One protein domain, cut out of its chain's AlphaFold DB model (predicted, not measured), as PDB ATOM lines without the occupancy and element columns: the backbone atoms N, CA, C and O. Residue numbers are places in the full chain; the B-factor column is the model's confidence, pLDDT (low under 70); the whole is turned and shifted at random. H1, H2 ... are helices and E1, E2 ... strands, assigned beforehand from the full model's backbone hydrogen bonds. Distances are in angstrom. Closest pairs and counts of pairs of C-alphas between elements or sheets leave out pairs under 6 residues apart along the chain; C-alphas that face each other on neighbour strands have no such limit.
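What this domain is: This is residues 67 to 118 of the 118 residues of an uncharacterized protein of Actinoplanes campanulatus (UniProt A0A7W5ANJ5). A small three-stranded antiparallel sheet, two hairpins in a row, is joined to one long helix, H1, which only grazes the sheet with its first residues, 98 to 105, and then runs on past it. Residues 113 to 118, of which 113 to 115 belong to H1, stick out free at the far end. The printed part has 52 residues, with E1, E2, E3 and H1 along the chain, sheet order E1 - E2 - E3, and the class is mixed, helices and strands. It is loose, with a radius of gyration of the C-alphas of 13.6 A, and spans 45 by 16 by 16 A.

Where its parts are: The inner strand E2, residues 80 to 85, is 17.0 A long. The edge strands are E1, residues 71 to 74, 10.1 A, beginning at C-alpha 71 (122.392, 92.288, 92.261), and E3, residues 92 to 95, 10.3 A. H1, residues 98 to 115, is 25.9 A long and ends at C-alpha 115 (141.988, 109.525, 76.851).

How they stand to each other: E1, E2 and E3 form a meander, each strand the antiparallel neighbour of the one before. The hairpin E1 and E2 has an angle of 146 degrees between directions, with N 73 and O 81 at 2.8 A. In the hairpin E2 and E3 the angle is 156 degrees, with N 84 and O 93 at 2.9 A. E1 and E3 are apart. The closest C-alphas of E2 and H1, those of Tyr 81 and Val 101, are 7.1 A apart. In H1 every O i to N i+4 pair is within hydrogen-bond range.

The domain as a whole: The C-alphas farthest apart, those of Cys 88 and Glu 118, are 45.9 A apart. The printed part has no cut and no long link. Its mean pLDDT is 82.2, with residues 76, 88 to 90 and 115 to 118 under 70.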
ATOM      1  N   VAL A  67     113.948  83.171  89.676       78.88
ATOM      2  CA  VAL A  67     114.992  84.179  89.477       78.88
ATOM      3  C   VAL A  67     115.381  84.712  90.851       78.88
ATOM      4  O   VAL A  67     114.506  85.040  91.649       78.88
ATOM      5  N   GLY A  68     116.682  84.733  91.132       80.75
ATOM      6  CA  GLY A  68     117.192  85.246  92.396       80.75
ATOM      7  C   GLY A  68     116.963  86.749  92.554       80.75
ATOM      8  O   GLY A  68     116.377  87.419  91.696       80.75
ATOM      9  N   ASP A  69     117.473  87.280  93.657       87.75
ATOM     10  CA  ASP A  69     117.428  88.710  93.933       87.75
ATOM     11  C   ASP A  69     118.251  89.513  92.919       87.75
ATOM     12  O   ASP A  69     119.220  89.031  92.321       87.75
ATOM     13  N   TRP A  70     117.855  90.771  92.731       90.44
ATOM     14  CA  TRP A  70     118.641  91.724  91.959       90.44
ATOM     15  C   TRP A  70     119.981  91.978  92.640       90.44
ATOM     16  O   TRP A  70     120.042  92.267  93.831       90.44
ATOM     17  N   THR A  71     121.046  91.902  91.852       88.06
ATOM     18  CA  THR A  71     122.392  92.288  92.261       88.06
ATOM     19  C   THR A  71     122.800  93.530  91.482       88.06
ATOM     20  O   THR A  71     122.871  93.496  90.249       88.06
ATOM     21  N   ASP A  72     123.090  94.618  92.190       91.25
ATOM     22  CA  ASP A  72     123.647  95.831  91.596       91.25
ATOM     23  C   ASP A  72     125.114  95.610  91.220       91.25
ATOM     24  O   ASP A  72     125.892  95.023  91.974       91.25
ATOM     25  N   ASN A  73     125.492  96.048  90.024       84.81
ATOM     26  CA  ASN A  73     126.839  95.928  89.493       84.81
ATOM     27  C   ASN A  73     127.287  97.268  88.933       84.81
ATOM     28  O   ASN A  73     126.564  97.940  88.199       84.81
ATOM     29  N   THR A  74     128.532  97.612  89.234       81.44
ATOM     30  CA  THR A  74     129.220  98.742  88.623       81.44
ATOM     31  C   THR A  74     130.444  98.194  87.915       81.44
ATOM     32  O   THR A  74     131.328  97.604  88.539       81.44
ATOM     33  N   HIS A  75     130.477  98.339  86.596       76.25
ATOM     34  CA  HIS A  75     131.621  97.918  85.801       76.25
ATOM     35  C   HIS A  75     132.786  98.906  85.988       76.25
ATOM     36  O   HIS A  75     132.568 100.070  86.320       76.25
ATOM     37  N   ALA A  76     134.027  98.483  85.719       69.06
ATOM     38  CA  ALA A  76     135.214  99.349  85.816       69.06
ATOM     39  C   ALA A  76     135.126 100.616  84.937       69.06
ATOM     40  O   ALA A  76     135.828 101.593  85.168       69.06
ATOM     41  N   THR A  77     134.234 100.603  83.947       76.00
ATOM     42  CA  THR A  77     133.903 101.720  83.056       76.00
ATOM     43  C   THR A  77     132.920 102.736  83.660       76.00
ATOM     44  O   THR A  77     132.524 103.669  82.973       76.00
ATOM     45  N   GLY A  78     132.475 102.558  84.910       83.25
ATOM     46  CA  GLY A  78     131.507 103.438  85.581       83.25
ATOM     47  C   GLY A  78     130.038 103.175  85.226       83.25
ATOM     48  O   GLY A  78     129.144 103.799  85.793       83.25
ATOM     49  N   ILE A  79     129.765 102.227  84.326       87.31
ATOM     50  CA  ILE A  79     128.400 101.843  83.951       87.31
ATOM     51  C   ILE A  79     127.768 101.031  85.082       87.31
ATOM     52  O   ILE A  79     128.316 100.009  85.504       87.31
ATOM     53  N   THR A  80     126.608 101.491  85.555       90.69
ATOM     54  CA  THR A  80     125.823 100.828  86.602       90.69
ATOM     55  C   THR A  80     124.625 100.119  85.983       90.69
ATOM     56  O   THR A  80     123.907 100.701  85.175       90.69
ATOM     57  N   TYR A  81     124.417  98.869  86.372       90.50
ATOM     58  CA  TYR A  81     123.271  98.053  85.982       90.50
ATOM     59  C   TYR A  81     122.962  97.064  87.103       90.50
ATOM     60  O   TYR A  81     123.821  96.761  87.932       90.50
ATOM     61  N   ARG A  82     121.757  96.506  87.112       91.88
ATOM     62  CA  ARG A  82     121.433  95.364  87.972       91.88
ATOM     63  C   ARG A  82     121.188  94.129  87.125       91.88
ATOM     64  O   ARG A  82     120.654  94.222  86.022       91.88
ATOM     65  N   HIS A  83     121.582  92.973  87.644       89.75
ATOM     66  CA  HIS A  83     121.280  91.686  87.027       89.75
ATOM     67  C   HIS A  83     120.703  90.726  88.061       89.75
ATOM     68  O   HIS A  83     121.020  90.799  89.248       89.75
ATOM     69  N   ARG A  84     119.859  89.808  87.610       87.44
ATOM     70  CA  ARG A  84     119.454  88.634  88.383       87.44
ATOM     71  C   ARG A  84     119.426  87.431  87.473       87.44
ATOM     72  O   ARG A  84     119.120  87.552  86.291       87.44
ATOM     73  N   ALA A  85     119.727  86.262  88.009       83.56
ATOM     74  CA  ALA A  85     119.684  85.028  87.245       83.56
ATOM     75  C   ALA A  85     118.858  83.973  87.967       83.56
ATOM     76  O   ALA A  85     118.783  83.930  89.195       83.56
ATOM     77  N   CYS A  86     118.241  83.106  87.180       80.94
ATOM     78  CA  CYS A  86     117.753  81.836  87.674       80.94
ATOM     79  C   CYS A  86     118.952  80.976  88.094       80.94
ATOM     80  O   CYS A  86     119.988  80.984  87.423       80.94
ATOM     81  N   HIS A  87     118.830  80.204  89.176       71.62
ATOM     82  CA  HIS A  87     119.945  79.395  89.684       71.62
ATOM     83  C   HIS A  87     120.458  78.363  88.662       71.62
ATOM     84  O   HIS A  87     121.628  77.984  88.706       71.62
ATOM     85  N   CYS A  88     119.615  77.917  87.723       69.06
ATOM     86  CA  CYS A  88     120.017  77.010  86.646       69.06
ATOM     87  C   CYS A  88     120.775  77.718  85.510       69.06
ATOM     88  O   CYS A  88     121.135  77.074  84.531       69.06
ATOM     89  N   ARG A  89     121.007  79.037  85.620       66.88
ATOM     90  CA  ARG A  89     121.662  79.919  84.638       66.88
ATOM     91  C   ARG A  89     121.030  79.945  83.243       66.88
ATOM     92  O   ARG A  89     121.485  80.716  82.409       66.88
ATOM     93  N   ALA A  90     119.954  79.193  83.017       68.19
ATOM     94  CA  ALA A  90     119.189  79.211  81.772       68.19
ATOM     95  C   ALA A  90     118.487  80.556  81.531       68.19
ATOM     96  O   ALA A  90     118.050  80.838  80.426       68.19
ATOM     97  N   ARG A  91     118.373  81.402  82.564       75.00
ATOM     98  CA  ARG A  91     117.718  82.704  82.472       75.00
ATOM     99  C   ARG A  91     118.476  83.746  83.273       75.00
ATOM    100  O   ARG A  91     118.790  83.516  84.442       75.00
ATOM    101  N   SER A  92     118.704  84.902  82.664       82.31
ATOM    102  CA  SER A  92     119.153  86.109  83.351       82.31
ATOM    103  C   SER A  92     118.326  87.299  82.893       82.31
ATOM    104  O   SER A  92     117.869  87.342  81.755       82.31
ATOM    105  N   GLU A  93     118.096  88.234  83.801       85.25
ATOM    106  CA  GLU A  93     117.429  89.499  83.544       85.25
ATOM    107  C   GLU A  93     118.404  90.626  83.873       85.25
ATOM    108  O   GLU A  93     119.162  90.534  84.842       85.25
ATOM    109  N   TRP A  94     118.365  91.673  83.059       89.88
ATOM    110  CA  TRP A  94     119.244  92.832  83.139       89.88
ATOM    111  C   TRP A  94     118.387  94.090  83.138       89.88
ATOM    112  O   TRP A  94     117.395  94.159  82.410       89.88
ATOM    113  N   ASP A  95     118.766  95.066  83.957       88.44
ATOM    114  CA  ASP A  95     118.168  96.395  83.939       88.44
ATOM    115  C   ASP A  95     119.274  97.468  84.012       88.44
ATOM    116  O   ASP A  95     119.979  97.543  85.029       88.44
ATOM    117  N   PRO A  96     119.469  98.263  82.940       89.19
ATOM    118  CA  PRO A  96     118.739  98.211  81.660       89.19
ATOM    119  C   PRO A  96     118.988  96.898  80.873       89.19
ATOM    120  O   PRO A  96     119.859  96.118  81.268       89.19
ATOM    121  N   PRO A  97     118.241  96.613  79.780       87.81
ATOM    122  CA  PRO A  97     118.431  95.404  78.971       87.81
ATOM    123  C   PRO A  97     119.894  95.175  78.570       87.81
ATOM    124  O   PRO A  97     120.640  96.130  78.347       87.81
ATOM    125  N   SER A  98     120.307  93.909  78.460       86.44
ATOM    126  CA  SER A  98     121.720  93.535  78.296       86.44
ATOM    127  C   SER A  98     122.380  94.173  77.077       86.44
ATOM    128  O   SER A  98     123.518  94.609  77.181       86.44
ATOM    129  N   GLU A  99     121.668  94.277  75.952       85.75
ATOM    130  CA  GLU A  99     122.132  94.991  74.755       85.75
ATOM    131  C   GLU A  99     122.580  96.416  75.100       85.75
ATOM    132  O   GLU A  99     123.723  96.786  74.846       85.75
ATOM    133  N   HIS A 100     121.719  97.179  75.776       86.94
ATOM    134  CA  HIS A 100     122.001  98.553  76.172       86.94
ATOM    135  C   HIS A 100     123.211  98.635  77.113       86.94
ATOM    136  O   HIS A 100     124.086  99.482  76.936       86.94
ATOM    137  N   VAL A 101     123.289  97.741  78.108       88.50
ATOM    138  CA  VAL A 101     124.431  97.679  79.037       88.50
ATOM    139  C   VAL A 101     125.732  97.399  78.283       88.50
ATOM    140  O   VAL A 101     126.733  98.073  78.522       88.50
ATOM    141  N   LEU A 102     125.724  96.431  77.363       88.19
ATOM    142  CA  LEU A 102     126.894  96.053  76.575       88.19
ATOM    143  C   LEU A 102     127.334  97.189  75.647       88.19
ATOM    144  O   LEU A 102     128.517  97.524  75.634       88.19
ATOM    145  N   THR A 103     126.395  97.859  74.973       92.12
ATOM    146  CA  THR A 103     126.686  99.049  74.161       92.12
ATOM    147  C   THR A 103     127.367 100.145  74.981       92.12
ATOM    148  O   THR A 103     128.362 100.716  74.535       92.12
ATOM    149  N   LEU A 104     126.880 100.428  76.195       90.19
ATOM    150  CA  LEU A 104     127.492 101.432  77.070       90.19
ATOM    151  C   LEU A 104     128.890 101.024  77.550       90.19
ATOM    152  O   LEU A 104     129.780 101.870  77.634       90.19
ATOM    153  N   ILE A 105     129.099  99.744  77.868       88.81
ATOM    154  CA  ILE A 105     130.415  99.230  78.268       88.81
ATOM    155  C   ILE A 105     131.420  99.382  77.124       88.81
ATOM    156  O   ILE A 105     132.535  99.849  77.362       88.81
ATOM    157  N   ASP A 106     131.033  99.020  75.902       89.75
ATOM    158  CA  ASP A 106     131.909  99.127  74.737       89.75
ATOM    159  C   ASP A 106     132.202 100.588  74.384       89.75
ATOM    160  O   ASP A 106     133.362 100.941  74.168       89.75
ATOM    161  N   ALA A 107     131.199 101.469  74.439       89.06
ATOM    162  CA  ALA A 107     131.400 102.905  74.256       89.06
ATOM    163  C   ALA A 107     132.381 103.485  75.293       89.06
ATOM    164  O   ALA A 107     133.301 104.221  74.939       89.06
ATOM    165  N   ALA A 108     132.233 103.117  76.567       88.19
ATOM    166  CA  ALA A 108     133.104 103.606  77.630       88.19
ATOM    167  C   ALA A 108     134.552 103.104  77.497       88.19
ATOM    168  O   ALA A 108     135.487 103.836  77.814       88.19
ATOM    169  N   ARG A 109     134.761 101.879  76.994       86.56
ATOM    170  CA  ARG A 109     136.108 101.379  76.667       86.56
ATOM    171  C   ARG A 109     136.776 102.226  75.590       86.56
ATOM    172  O   ARG A 109     137.922 102.616  75.767       86.56
ATOM    173  N   VAL A 110     136.051 102.556  74.520       88.06
ATOM    174  CA  VAL A 110     136.577 103.386  73.424       88.06
ATOM    175  C   VAL A 110     136.992 104.775  73.915       88.06
ATOM    176  O   VAL A 110     138.052 105.256  73.525       88.06
ATOM    177  N   VAL A 111     136.191 105.404  74.782       86.50
ATOM    178  CA  VAL A 111     136.516 106.718  75.366       86.50
ATOM    179  C   VAL A 111     137.767 106.636  76.245       86.50
ATOM    180  O   VAL A 111     138.708 107.395  76.040       86.50
ATOM    181  N   ASN A 112     137.837 105.659  77.153       82.88
ATOM    182  CA  ASN A 112     138.996 105.492  78.038       82.88
ATOM    183  C   ASN A 112     140.300 105.188  77.267       82.88
ATOM    184  O   ASN A 112     141.380 105.643  77.651       82.88
ATOM    185  N   ASP A 113     140.213 104.429  76.173       81.12
ATOM    186  CA  ASP A 113     141.353 104.127  75.296       81.12
ATOM    187  C   ASP A 113     141.806 105.339  74.462       81.12
ATOM    188  O   ASP A 113     142.941 105.362  73.974       81.12
ATOM    189  N   ALA A 114     140.927 106.323  74.247       74.88
ATOM    190  CA  ALA A 114     141.266 107.583  73.593       74.88
ATOM    191  C   ALA A 114     141.964 108.539  74.574       74.88
ATOM    192  O   ALA A 114     143.014 109.081  74.237       74.88
ATOM    193  N   ASP A 115     141.448 108.648  75.801       68.81
ATOM    194  CA  ASP A 115     141.988 109.525  76.851       68.81
ATOM    195  C   ASP A 115     143.386 109.100  77.342       68.81
ATOM    196  O   ASP A 115     144.133 109.897  77.898       68.81
ATOM    197  N   THR A 116     143.773 107.838  77.140       61.84
ATOM    198  CA  THR A 116     145.098 107.312  77.523       61.84
ATOM    199  C   THR A 116     146.180 107.490  76.451       61.84
ATOM    200  O   THR A 116     147.329 107.107  76.681       61.84
ATOM    201  N   LYS A 117     145.836 108.038  75.276       58.72
ATOM    202  CA  LYS A 117     146.761 108.250  74.145       58.72
ATOM    203  C   LYS A 117     147.191 109.709  73.947       58.72
ATOM    204  O   LYS A 117     147.922 109.974  72.990       58.72
ATOM    205  N   GLU A 118     146.770 110.615  74.825       48.41
ATOM    206  CA  GLU A 118     147.264 112.001  74.932       48.41
ATOM    207  C   GLU A 118     148.371 112.126  75.992       48.41
ATOM    208  O   GLU A 118     149.304 112.933  75.764       48.41
TER     209      GLU A 118